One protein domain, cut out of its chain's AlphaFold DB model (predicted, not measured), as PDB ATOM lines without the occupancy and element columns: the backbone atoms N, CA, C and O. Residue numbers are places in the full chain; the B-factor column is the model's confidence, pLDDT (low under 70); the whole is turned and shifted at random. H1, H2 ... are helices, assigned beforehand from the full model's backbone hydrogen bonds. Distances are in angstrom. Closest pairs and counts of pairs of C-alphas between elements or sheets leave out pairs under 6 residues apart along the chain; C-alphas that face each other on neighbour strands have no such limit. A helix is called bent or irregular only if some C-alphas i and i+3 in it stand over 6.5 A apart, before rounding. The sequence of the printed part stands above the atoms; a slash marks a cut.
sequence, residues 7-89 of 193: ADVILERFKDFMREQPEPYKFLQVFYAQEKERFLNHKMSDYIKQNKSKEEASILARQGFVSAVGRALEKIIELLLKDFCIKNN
ATOM      1  N   ALA A   7      38.646  -2.317 -10.353       89.92
ATOM      2  CA  ALA A   7      39.292  -1.012 -10.238       89.92
ATOM      3  C   ALA A   7      40.819  -1.078 -10.434       89.92
ATOM      4  O   ALA A   7      41.396  -0.140 -10.970       89.92
ATOM      5  N   ASP A   8      41.469  -2.172 -10.021       92.68
ATOM      6  CA  ASP A   8      42.903  -2.389 -10.243       92.68
ATOM      7  C   ASP A   8      43.200  -2.682 -11.715       92.68
ATOM      8  O   ASP A   8      44.160  -2.151 -12.259       92.68
ATOM      9  N   VAL A   9      42.339  -3.448 -12.394       92.86
ATOM     10  CA  VAL A   9      42.463  -3.684 -13.843       92.86
ATOM     11  C   VAL A   9      42.356  -2.370 -14.625       92.86
ATOM     12  O   VAL A   9      43.164  -2.125 -15.518       92.86
ATOM     13  N   ILE A  10      41.392  -1.511 -14.272       93.81
ATOM     14  CA  ILE A  10      41.260  -0.174 -14.873       93.81
ATOM     15  C   ILE A  10      42.515   0.664 -14.580       93.81
ATOM     16  O   ILE A  10      43.028   1.321 -15.480       93.81
ATOM     17  N   LEU A  11      43.045   0.622 -13.352       94.64
ATOM     18  CA  LEU A  11      44.258   1.360 -12.989       94.64
ATOM     19  C   LEU A  11      45.486   0.914 -13.800       94.64
ATOM     20  O   LEU A  11      46.241   1.769 -14.252       94.64
ATOM     21  N   GLU A  12      45.695  -0.391 -14.001       94.75
ATOM     22  CA  GLU A  12      46.815  -0.882 -14.820       94.75
ATOM     23  C   GLU A  12      46.701  -0.413 -16.272       94.75
ATOM     24  O   GLU A  12      47.665   0.103 -16.832       94.75
ATOM     25  N   ARG A  13      45.499  -0.468 -16.855       94.75
ATOM     26  CA  ARG A  13      45.267   0.074 -18.202       94.75
ATOM     27  C   ARG A  13      45.479   1.579 -18.268       94.75
ATOM     28  O   ARG A  13      45.967   2.081 -19.275       94.75
ATOM     29  N   PHE A  14      45.141   2.302 -17.201       95.22
ATOM     30  CA  PHE A  14      45.440   3.726 -17.125       95.22
ATOM     31  C   PHE A  14      46.952   3.974 -17.117       95.22
ATOM     32  O   PHE A  14      47.408   4.868 -17.816       95.22
ATOM     33  N   LYS A  15      47.754   3.172 -16.405       94.29
ATOM     34  CA  LYS A  15      49.226   3.293 -16.448       94.29
ATOM     35  C   LYS A  15      49.784   3.089 -17.854       94.29
ATOM     36  O   LYS A  15      50.715   3.796 -18.228       94.29
ATOM     37  N   ASP A  16      49.229   2.153 -18.620       93.82
ATOM     38  CA  ASP A  16      49.604   1.980 -20.026       93.82
ATOM     39  C   ASP A  16      49.192   3.206 -20.857       93.82
ATOM     40  O   ASP A  16      50.020   3.757 -21.579       93.82
ATOM     41  N   PHE A  17      47.975   3.723 -20.659       93.37
ATOM     42  CA  PHE A  17      47.485   4.947 -21.303       93.37
ATOM     43  C   PHE A  17      48.361   6.180 -21.008       93.37
ATOM     44  O   PHE A  17      48.616   6.996 -21.894       93.37
ATOM     45  N   MET A  18      48.892   6.299 -19.785       92.22
ATOM     46  CA  MET A  18      49.817   7.375 -19.400       92.22
ATOM     47  C   MET A  18      51.132   7.361 -20.195       92.22
ATOM     48  O   MET A  18      51.794   8.392 -20.269       92.22
ATOM     49  N   ARG A  19      51.536   6.225 -20.780       91.16
ATOM     50  CA  ARG A  19      52.748   6.156 -21.616       91.16
ATOM     51  C   ARG A  19      52.541   6.783 -22.992       91.16
ATOM     52  O   ARG A  19      53.509   7.209 -23.610       91.16
ATOM     53  N   GLU A  20      51.297   6.840 -23.457       89.28
ATOM     54  CA  GLU A  20      50.934   7.361 -24.775       89.28
ATOM     55  C   GLU A  20      50.502   8.835 -24.722       89.28
ATOM     56  O   GLU A  20      50.579   9.533 -25.731       89.28
ATOM     57  N   GLN A  21      50.058   9.324 -23.556       86.89
ATOM     58  CA  GLN A  21      49.504  10.668 -23.378       86.89
ATOM     59  C   GLN A  21      50.302  11.468 -22.333       86.89
ATOM     60  O   GLN A  21      50.253  11.116 -21.155       86.89
ATOM     61  N   PRO A  22      50.980  12.578 -22.698       83.59
ATOM     62  CA  PRO A  22      51.797  13.358 -21.757       83.59
ATOM     63  C   PRO A  22      50.973  14.051 -20.659       83.59
ATOM     64  O   PRO A  22      51.477  14.314 -19.570       83.59
ATOM     65  N   GLU A  23      49.693  14.324 -20.921       88.48
ATOM     66  CA  GLU A  23      48.751  14.913 -19.965       88.48
ATOM     67  C   GLU A  23      47.490  14.043 -19.864       88.48
ATOM     68  O   GLU A  23      46.405  14.439 -20.299       88.48
ATOM     69  N   PRO A  24      47.605  12.831 -19.296       89.02
ATOM     70  CA  PRO A  24      46.572  11.796 -19.380       89.02
ATOM     71  C   PRO A  24      45.253  12.222 -18.719       89.02
ATOM     72  O   PRO A  24      44.177  11.791 -19.125       89.02
ATOM     73  N   TYR A  25      45.320  13.133 -17.743       85.65
ATOM     74  CA  TYR A  25      44.157  13.702 -17.066       85.65
ATOM     75  C   TYR A  25      43.239  14.503 -18.007       85.65
ATOM     76  O   TYR A  25      42.031  14.530 -17.781       85.65
ATOM     77  N   LYS A  26      43.767  15.100 -19.090       87.77
ATOM     78  CA  LYS A  26      42.961  15.804 -20.109       87.77
ATOM     79  C   LYS A  26      42.119  14.849 -20.957       87.77
ATOM     80  O   LYS A  26      41.124  15.264 -21.539       87.77
ATOM     81  N   PHE A  27      42.497  13.574 -20.999       89.49
ATOM     82  CA  PHE A  27      41.856  12.543 -21.813       89.49
ATOM     83  C   PHE A  27      41.124  11.494 -20.968       89.49
ATOM     84  O   PHE A  27      40.770  10.425 -21.464       89.49
ATOM     85  N   LEU A  28      40.860  11.795 -19.692       88.70
ATOM     86  CA  LEU A  28      40.236  10.855 -18.765       88.70
ATOM     87  C   LEU A  28      38.836  10.414 -19.224       88.70
ATOM     88  O   LEU A  28      38.483   9.248 -19.071       88.70
ATOM     89  N   GLN A  29      38.063  11.311 -19.846       85.89
ATOM     90  CA  GLN A  29      36.753  10.977 -20.419       85.89
ATOM     91  C   GLN A  29      36.866   9.976 -21.580       85.89
ATOM     92  O   GLN A  29      36.087   9.026 -21.650       85.89
ATOM     93  N   VAL A  30      37.867  10.142 -22.455       89.44
ATOM     94  CA  VAL A  30      38.137   9.209 -23.565       89.44
ATOM     95  C   VAL A  30      38.523   7.840 -23.012       89.44
ATOM     96  O   VAL A  30      37.948   6.826 -23.407       89.44
ATOM     97  N   PHE A  31      39.436   7.820 -22.039       92.80
ATOM     98  CA  PHE A  31      39.832   6.603 -21.341       92.80
ATOM     99  C   PHE A  31      38.622   5.896 -20.700       92.80
ATOM    100  O   PHE A  31      38.433   4.692 -20.866       92.80
ATOM    101  N   TYR A  32      37.735   6.637 -20.030       90.61
ATOM    102  CA  TYR A  32      36.533   6.069 -19.414       90.61
ATOM    103  C   TYR A  32      35.490   5.574 -20.407       90.61
ATOM    104  O   TYR A  32      34.847   4.563 -20.124       90.61
ATOM    105  N   ALA A  33      35.331   6.214 -21.565       90.14
ATOM    106  CA  ALA A  33      34.460   5.700 -22.618       90.14
ATOM    107  C   ALA A  33      34.935   4.321 -23.107       90.14
ATOM    108  O   ALA A  33      34.136   3.383 -23.179       90.14
ATOM    109  N   GLN A  34      36.244   4.170 -23.337       92.95
ATOM    110  CA  GLN A  34      36.853   2.900 -23.746       92.95
ATOM    111  C   GLN A  34      36.712   1.823 -22.661       92.95
ATOM    112  O   GLN A  34      36.328   0.685 -22.944       92.95
ATOM    113  N   GLU A  35      36.970   2.170 -21.398       93.81
ATOM    114  CA  GLU A  35      36.830   1.222 -20.290       93.81
ATOM    115  C   GLU A  35      35.372   0.827 -20.037       93.81
ATOM    116  O   GLU A  35      35.101  -0.336 -19.729       93.81
ATOM    117  N   LYS A  36      34.416   1.746 -20.231       92.66
ATOM    118  CA  LYS A  36      32.978   1.454 -20.159       92.66
ATOM    119  C   LYS A  36      32.582   0.408 -21.187       92.66
ATOM    120  O   LYS A  36      31.937  -0.574 -20.828       92.66
ATOM    121  N   GLU A  37      32.982   0.584 -22.441       93.70
ATOM    122  CA  GLU A  37      32.680  -0.371 -23.507       93.70
ATOM    123  C   GLU A  37      33.254  -1.761 -23.196       93.70
ATOM    124  O   GLU A  37      32.518  -2.753 -23.178       93.70
ATOM    125  N   ARG A  38      34.547  -1.831 -22.846       93.49
ATOM    126  CA  ARG A  38      35.219  -3.088 -22.469       93.49
ATOM    127  C   ARG A  38      34.511  -3.784 -21.308       93.49
ATOM    128  O   ARG A  38      34.304  -4.998 -21.343       93.49
ATOM    129  N   PHE A  39      34.134  -3.021 -20.284       91.49
ATOM    130  CA  PHE A  39      33.471  -3.542 -19.094       91.49
ATOM    131  C   PHE A  39      32.083  -4.094 -19.407       91.49
ATOM    132  O   PHE A  39      31.763  -5.212 -18.998       91.49
ATOM    133  N   LEU A  40      31.262  -3.317 -20.119       92.55
ATOM    134  CA  LEU A  40      29.899  -3.705 -20.459       92.55
ATOM    135  C   LEU A  40      29.898  -4.963 -21.326       92.55
ATOM    136  O   LEU A  40      29.184  -5.905 -20.999       92.55
ATOM    137  N   ASN A  41      30.755  -5.028 -22.348       92.18
ATOM    138  CA  ASN A  41      30.852  -6.196 -23.225       92.18
ATOM    139  C   ASN A  41      31.231  -7.466 -22.447       92.18
ATOM    140  O   ASN A  41      30.584  -8.505 -22.593       92.18
ATOM    141  N   HIS A  42      32.232  -7.374 -21.567       91.12
ATOM    142  CA  HIS A  42      32.664  -8.504 -20.746       91.12
ATOM    143  C   HIS A  42      31.574  -8.949 -19.756       91.12
ATOM    144  O   HIS A  42      31.192 -10.119 -19.739       91.12
ATOM    145  N   LYS A  43      31.016  -8.019 -18.968       92.05
ATOM    146  CA  LYS A  43      30.030  -8.357 -17.932       92.05
ATOM    147  C   LYS A  43      28.679  -8.768 -18.482       92.05
ATOM    148  O   LYS A  43      28.075  -9.686 -17.938       92.05
ATOM    149  N   MET A  44      28.215  -8.161 -19.570       92.93
ATOM    150  CA  MET A  44      26.985  -8.613 -20.216       92.93
ATOM    151  C   MET A  44      27.134 -10.043 -20.740       92.93
ATOM    152  O   MET A  44      26.217 -10.836 -20.551       92.93
ATOM    153  N   SER A  45      28.287 -10.403 -21.321       92.85
ATOM    154  CA  SER A  45      28.558 -11.786 -21.738       92.85
ATOM    155  C   SER A  45      28.503 -12.759 -20.556       92.85
ATOM    156  O   SER A  45      27.837 -13.791 -20.647       92.85
ATOM    157  N   ASP A  46      29.134 -12.413 -19.429       93.95
ATOM    158  CA  ASP A  46      29.109 -13.232 -18.212       93.95
ATOM    159  C   ASP A  46      27.686 -13.419 -17.665       93.95
ATOM    160  O   ASP A  46      27.308 -14.533 -17.303       93.95
ATOM    161  N   TYR A  47      26.881 -12.354 -17.618       95.04
ATOM    162  CA  TYR A  47      25.505 -12.420 -17.120       95.04
ATOM    163  C   TYR A  47      24.583 -13.205 -18.056       95.04
ATOM    164  O   TYR A  47      23.778 -14.005 -17.583       95.04
ATOM    165  N   ILE A  48      24.729 -13.052 -19.373       94.15
ATOM    166  CA  ILE A  48      23.961 -13.834 -20.352       94.15
ATOM    167  C   ILE A  48      24.287 -15.331 -20.213       94.15
ATOM    168  O   ILE A  48      23.374 -16.153 -20.214       94.15
ATOM    169  N   LYS A  49      25.560 -15.697 -19.989       95.39
ATOM    170  CA  LYS A  49      25.960 -17.087 -19.680       95.39
ATOM    171  C   LYS A  49      25.355 -17.619 -18.374       95.39
ATOM    172  O   LYS A  49      25.264 -18.827 -18.198       95.39
ATOM    173  N   GLN A  50      24.933 -16.734 -17.472       94.72
ATOM    174  CA  GLN A  50      24.228 -17.059 -16.228       94.72
ATOM    175  C   GLN A  50      22.696 -17.019 -16.390       94.72
ATOM    176  O   GLN A  50      21.979 -16.882 -15.401       94.72
ATOM    177  N   ASN A  51      22.186 -17.126 -17.624       95.04
ATOM    178  CA  ASN A  51      20.759 -17.106 -17.969       95.04
ATOM    179  C   ASN A  51      20.025 -15.805 -17.596       95.04
ATOM    180  O   ASN A  51      18.805 -15.800 -17.435       95.04
ATOM    181  N   LYS A  52      20.750 -14.687 -17.468       94.33
ATOM    182  CA  LYS A  52      20.147 -13.359 -17.297       94.33
ATOM    183  C   LYS A  52      19.623 -12.850 -18.636       94.33
ATOM    184  O   LYS A  52      20.260 -13.052 -19.673       94.33
ATOM    185  N   SER A  53      18.493 -12.143 -18.619       95.14
ATOM    186  CA  SER A  53      17.999 -11.480 -19.831       95.14
ATOM    187  C   SER A  53      18.996 -10.412 -20.295       95.14
ATOM    188  O   SER A  53      19.783  -9.886 -19.505       95.14
ATOM    189  N   LYS A  54      18.971 -10.052 -21.583       94.28
ATOM    190  CA  LYS A  54      19.847  -8.998 -22.126       94.28
ATOM    191  C   LYS A  54      19.665  -7.662 -21.389       94.28
ATOM    192  O   LYS A  54      20.640  -6.940 -21.179       94.28
ATOM    193  N   GLU A  55      18.431  -7.349 -21.003       94.80
ATOM    194  CA  GLU A  55      18.090  -6.144 -20.247       94.80
ATOM    195  C   GLU A  55      18.662  -6.194 -18.826       94.80
ATOM    196  O   GLU A  55      19.395  -5.287 -18.427       94.80
ATOM    197  N   GLU A  56      18.432  -7.295 -18.105       95.09
ATOM    198  CA  GLU A  56      18.952  -7.494 -16.750       95.09
ATOM    199  C   GLU A  56      20.489  -7.462 -16.735       95.09
ATOM    200  O   GLU A  56      21.100  -6.754 -15.930       95.09
ATOM    201  N   ALA A  57      21.128  -8.148 -17.685       94.78
ATOM    202  CA  ALA A  57      22.575  -8.140 -17.870       94.78
ATOM    203  C   ALA A  57      23.126  -6.723 -18.106       94.78
ATOM    204  O   ALA A  57      24.169  -6.367 -17.555       94.78
ATOM    205  N   SER A  58      22.432  -5.901 -18.903       93.95
ATOM    206  CA  SER A  58      22.841  -4.519 -19.172       93.95
ATOM    207  C   SER A  58      22.756  -3.642 -17.922       93.95
ATOM    208  O   SER A  58      23.689  -2.887 -17.636       93.95
ATOM    209  N   ILE A  59      21.676  -3.767 -17.145       93.35
ATOM    210  CA  ILE A  59      21.481  -3.017 -15.896       93.35
ATOM    211  C   ILE A  59      22.572  -3.382 -14.884       93.35
ATOM    212  O   ILE A  59      23.256  -2.489 -14.375       93.35
ATOM    213  N   LEU A  60      22.793  -4.678 -14.648       93.42
ATOM    214  CA  LEU A  60      23.816  -5.167 -13.721       93.42
ATOM    215  C   LEU A  60      25.224  -4.727 -14.146       93.42
ATOM    216  O   LEU A  60      26.008  -4.256 -13.319       93.42
ATOM    217  N   ALA A  61      25.542  -4.813 -15.441       93.18
ATOM    218  CA  ALA A  61      26.833  -4.374 -15.962       93.18
ATOM    219  C   ALA A  61      27.040  -2.861 -15.777       93.18
ATOM    220  O   ALA A  61      28.109  -2.437 -15.336       93.18
ATOM    221  N   ARG A  62      26.021  -2.031 -16.035       91.36
ATOM    222  CA  ARG A  62      26.095  -0.577 -15.808       91.36
ATOM    223  C   ARG A  62      26.297  -0.238 -14.331       91.36
ATOM    224  O   ARG A  62      27.155   0.585 -14.015       91.36
ATOM    225  N   GLN A  63      25.561  -0.885 -13.428       88.92
ATOM    226  CA  GLN A  63      25.716  -0.691 -11.980       88.92
ATOM    227  C   GLN A  63      27.121  -1.085 -11.504       88.92
ATOM    228  O   GLN A  63      27.767  -0.333 -10.769       88.92
ATOM    229  N   GLY A  64      27.626  -2.228 -11.978       91.28
ATOM    230  CA  GLY A  64      28.987  -2.681 -11.704       91.28
ATOM    231  C   GLY A  64      30.042  -1.687 -12.192       91.28
ATOM    232  O   GLY A  64      30.979  -1.382 -11.450       91.28
ATOM    233  N   PHE A  65      29.859  -1.132 -13.396       91.54
ATOM    234  CA  PHE A  65      30.774  -0.143 -13.964       91.54
ATOM    235  C   PHE A  65      30.831   1.131 -13.121       91.54
ATOM    236  O   PHE A  65      31.923   1.562 -12.765       91.54
ATOM    237  N   VAL A  66      29.681   1.695 -12.728       87.60
ATOM    238  CA  VAL A  66      29.617   2.919 -11.903       87.60
ATOM    239  C   VAL A  66      30.391   2.753 -10.591       87.60
ATOM    240  O   VAL A  66      31.133   3.646 -10.180       87.60
ATOM    241  N   SER A  67      30.264   1.596  -9.939       86.97
ATOM    242  CA  SER A  67      31.000   1.328  -8.700       86.97
ATOM    243  C   SER A  67      32.502   1.117  -8.933       86.97
ATOM    244  O   SER A  67      33.322   1.556  -8.125       86.97
ATOM    245  N   ALA A  68      32.873   0.437 -10.022       90.97
ATOM    246  CA  ALA A  68      34.266   0.168 -10.364       90.97
ATOM    247  C   ALA A  68      35.013   1.441 -10.785       90.97
ATOM    248  O   ALA A  68      36.120   1.673 -10.301       90.97
ATOM    249  N   VAL A  69      34.397   2.281 -11.622       90.52
ATOM    250  CA  VAL A  69      35.010   3.511 -12.135       90.52
ATOM    251  C   VAL A  69      35.221   4.542 -11.030       90.52
ATOM    252  O   VAL A  69      36.278   5.151 -10.994       90.52
ATOM    253  N   GLY A  70      34.300   4.674 -10.065       88.73
ATOM    254  CA  GLY A  70      34.498   5.571  -8.918       88.73
ATOM    255  C   GLY A  70      35.732   5.192  -8.091       88.73
ATOM    256  O   GLY A  70      36.581   6.032  -7.810       88.73
ATOM    257  N   ARG A  71      35.898   3.893  -7.800       90.03
ATOM    258  CA  ARG A  71      37.089   3.382  -7.099       90.03
ATOM    259  C   ARG A  71      38.362   3.513  -7.934       90.03
ATOM    260  O   ARG A  71      39.434   3.726  -7.374       90.03
ATOM    261  N   ALA A  72      38.263   3.332  -9.249       92.95
ATOM    262  CA  ALA A  72      39.392   3.508 -10.154       92.95
ATOM    263  C   ALA A  72      39.804   4.982 -10.245       92.95
ATOM    264  O   ALA A  72      40.994   5.263 -10.233       92.95
ATOM    265  N   LEU A  73      38.844   5.912 -10.270       92.50
ATOM    266  CA  LEU A  73      39.084   7.352 -10.280       92.50
ATOM    267  C   LEU A  73      39.883   7.778  -9.050       92.50
ATOM    268  O   LEU A  73      40.917   8.413  -9.215       92.50
ATOM    269  N   GLU A  74      39.481   7.366  -7.844       92.02
ATOM    270  CA  GLU A  74      40.258   7.624  -6.618       92.02
ATOM    271  C   GLU A  74      41.720   7.174  -6.772       92.02
ATOM    272  O   GLU A  74      42.639   7.965  -6.566       92.02
ATOM    273  N   LYS A  75      41.948   5.933  -7.227       93.69
ATOM    274  CA  LYS A  75      43.298   5.380  -7.433       93.69
ATOM    275  C   LYS A  75      44.086   6.091  -8.536       93.69
ATOM    276  O   LYS A  75      45.299   6.241  -8.420       93.69
ATOM    277  N   ILE A  76      43.419   6.515  -9.607       94.76
ATOM    278  CA  ILE A  76      44.021   7.283 -10.700       94.76
ATOM    279  C   ILE A  76      44.466   8.655 -10.188       94.76
ATOM    280  O   ILE A  76      45.590   9.064 -10.461       94.76
ATOM    281  N   ILE A  77      43.632   9.345  -9.405       94.17
ATOM    282  CA  ILE A  77      43.999  10.624  -8.786       94.17
ATOM    283  C   ILE A  77      45.177  10.440  -7.821       94.17
ATOM    284  O   ILE A  77      46.135  11.207  -7.895       94.17
ATOM    285  N   GLU A  78      45.168   9.403  -6.976       94.52
ATOM    286  CA  GLU A  78      46.317   9.068  -6.121       94.52
ATOM    287  C   GLU A  78      47.598   8.834  -6.952       94.52
ATOM    288  O   GLU A  78      48.662   9.360  -6.619       94.52
ATOM    289  N   LEU A  79      47.505   8.094  -8.062       94.71
ATOM    290  CA  LEU A  79      48.633   7.846  -8.964       94.71
ATOM    291  C   LEU A  79      49.173   9.146  -9.577       94.71
ATOM    292  O   LEU A  79      50.381   9.371  -9.548       94.71
ATOM    293  N   LEU A  80      48.292  10.009 -10.089       93.85
ATOM    294  CA  LEU A  80      48.659  11.287 -10.710       93.85
ATOM    295  C   LEU A  80      49.286  12.269  -9.711       93.85
ATOM    296  O   LEU A  80      50.148  13.065 -10.078       93.85
ATOM    297  N   LEU A  81      48.879  12.216  -8.441       94.65
ATOM    298  CA  LEU A  81      49.405  13.085  -7.387       94.65
ATOM    299  C   LEU A  81      50.700  12.570  -6.760       94.65
ATOM    300  O   LEU A  81      51.354  13.326  -6.038       94.65
ATOM    301  N   LYS A  82      51.080  11.313  -7.002       95.30
ATOM    302  CA  LYS A  82      52.198  10.656  -6.317       95.30
ATOM    303  C   LYS A  82      53.510  11.429  -6.453       95.30
ATOM    304  O   LYS A  82      54.127  11.760  -5.441       95.30
ATOM    305  N   ASP A  83      53.903  11.766  -7.678       93.67
ATOM    306  CA  ASP A  83      55.176  12.450  -7.940       93.67
ATOM    307  C   ASP A  83      55.162  13.887  -7.412       93.67
ATOM    308  O   ASP A  83      56.146  14.353  -6.831       93.67
ATOM    309  N   PHE A  84      54.019  14.573  -7.529       95.31
ATOM    310  CA  PHE A  84      53.817  15.886  -6.917       95.31
ATOM    311  C   PHE A  84      53.998  15.822  -5.396       95.31
ATOM    312  O   PHE A  84      54.685  16.667  -4.820       95.31
ATOM    313  N   CYS A  85      53.412  14.817  -4.745       97.29
ATOM    314  CA  CYS A  85      53.501  14.635  -3.303       97.29
ATOM    315  C   CYS A  85      54.949  14.387  -2.862       97.29
ATOM    316  O   CYS A  85      55.444  15.088  -1.979       97.29
ATOM    317  N   ILE A  86      55.662  13.480  -3.540       96.54
ATOM    318  CA  ILE A  86      57.078  13.187  -3.268       96.54
ATOM    319  C   ILE A  86      57.931  14.452  -3.420       96.54
ATOM    320  O   ILE A  86      58.657  14.822  -2.497       96.54
ATOM    321  N   LYS A  87      57.800  15.157  -4.552       97.26
ATOM    322  CA  LYS A  87      58.581  16.364  -4.860       97.26
ATOM    323  C   LYS A  87      58.402  17.478  -3.824       97.26
ATOM    324  O   LYS A  87      59.335  18.237  -3.584       97.26
ATOM    325  N   ASN A  88      57.219  17.586  -3.219       96.76
ATOM    326  CA  ASN A  88      56.877  18.660  -2.283       96.76
ATOM    327  C   ASN A  88      56.908  18.227  -0.806       96.76
ATOM    328  O   ASN A  88      56.424  18.967   0.055       96.76
ATOM    329  N   ASN A  89      57.452  17.041  -0.499       96.04
ATOM    330  CA  ASN A  89      57.440  16.459   0.847       96.04
ATOM    331  C   ASN A  89      56.028  16.460   1.470       96.04
ATOM    332  O   ASN A  89      55.828  16.815   2.632       96.04
TER     333      ASN A  89
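Overview. This is residues 7 to 89 of the 193 residues of the protein "Uncharacterized protein HP_0262" of Helicobacter pylori (strain ATCC 700392 / 26695) (UniProt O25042). This is a long helical hairpin of H2 and H3, with the shorter H1 set across its open end, reaching from H3 to the first turns of H2. H3 runs most of the length of the rod; H2 packs on its first half, and residues 81 to 89, of which 81 to 87 belong to H3, stick out beyond the body. The printed part has 83 residues with three named helices, in the order H1, H2, H3, and no named strand; its class is all helix. The whole is loose, with a radius of gyration of the C-alphas of 15.3 A, and spans 53 by 23 by 16 A.

Arrangement. Start with H1, residues 7 to 20, and look at its first residue: the C-alphas of Ala 7 and Ala 72 are 4.5 A apart, the closest of H1 and H3, residues 54 to 87. These two touch at a steep tilt of 58 degrees and run the same way; H3 touches H1 with residues 68 to 76 alone. Go on to Met 18, whose C-alpha is 5.5 A from that of Pro 24, the closest pair of H1 and H2, residues 24 to 49. H1 and H2 touch as a helical hairpin, opposite ways at a steep tilt of 42 degrees, and H2 takes part with residues 24 to 35 alone. H2 and H3 form a second helical hairpin: they touch and run opposite ways at a shallow tilt of 33 degrees, only just short of steep. Their closest C-alphas, those of Met 44 and Ala 57, are 5.0 A apart, and H3 touches H2 with residues 54 to 69 alone. One of these three touching pairs is at a shallow tilt, and the packing is mostly crossed, but only just. In the backbone, 8 of 10 O i to N i+4 pairs are within hydrogen-bond range in H1, 20 of 22 in H2 and 28 of 30 in H3.

Along the chain. Find C-alpha 7 at (39.292, -1.012, -10.238); from there H1 runs 20.4 A to Glu 20. H2 begins with C-alpha 24 at (46.572, 11.796, -19.380) and runs 35.5 A to Lys 49, with a kink of 41 degrees near residue 31. H3 runs 49.4 A from Lys 54 to C-alpha 87 at (58.581, 16.364, -4.860), with a kink of 33 degrees near residue 81. H2 and H3 are irregular: C-alphas 26 and 29 are 7.9 A apart, and C-alphas 80 and 83 are 7.2 A apart.

Size, cuts and confidence. The C-alphas of Asn 51 and Asn 88, 53.2 A apart, are the two farthest from each other. Without residues 81 to 89, which stand free, the body spans 43 by 20 by 16 A. Both links are tight, with 3 residues between H1 and H2 and 4 between H2 and H3. The printed part has no cut; its mean pLDDT is 92.5, and no printed residue is under 70.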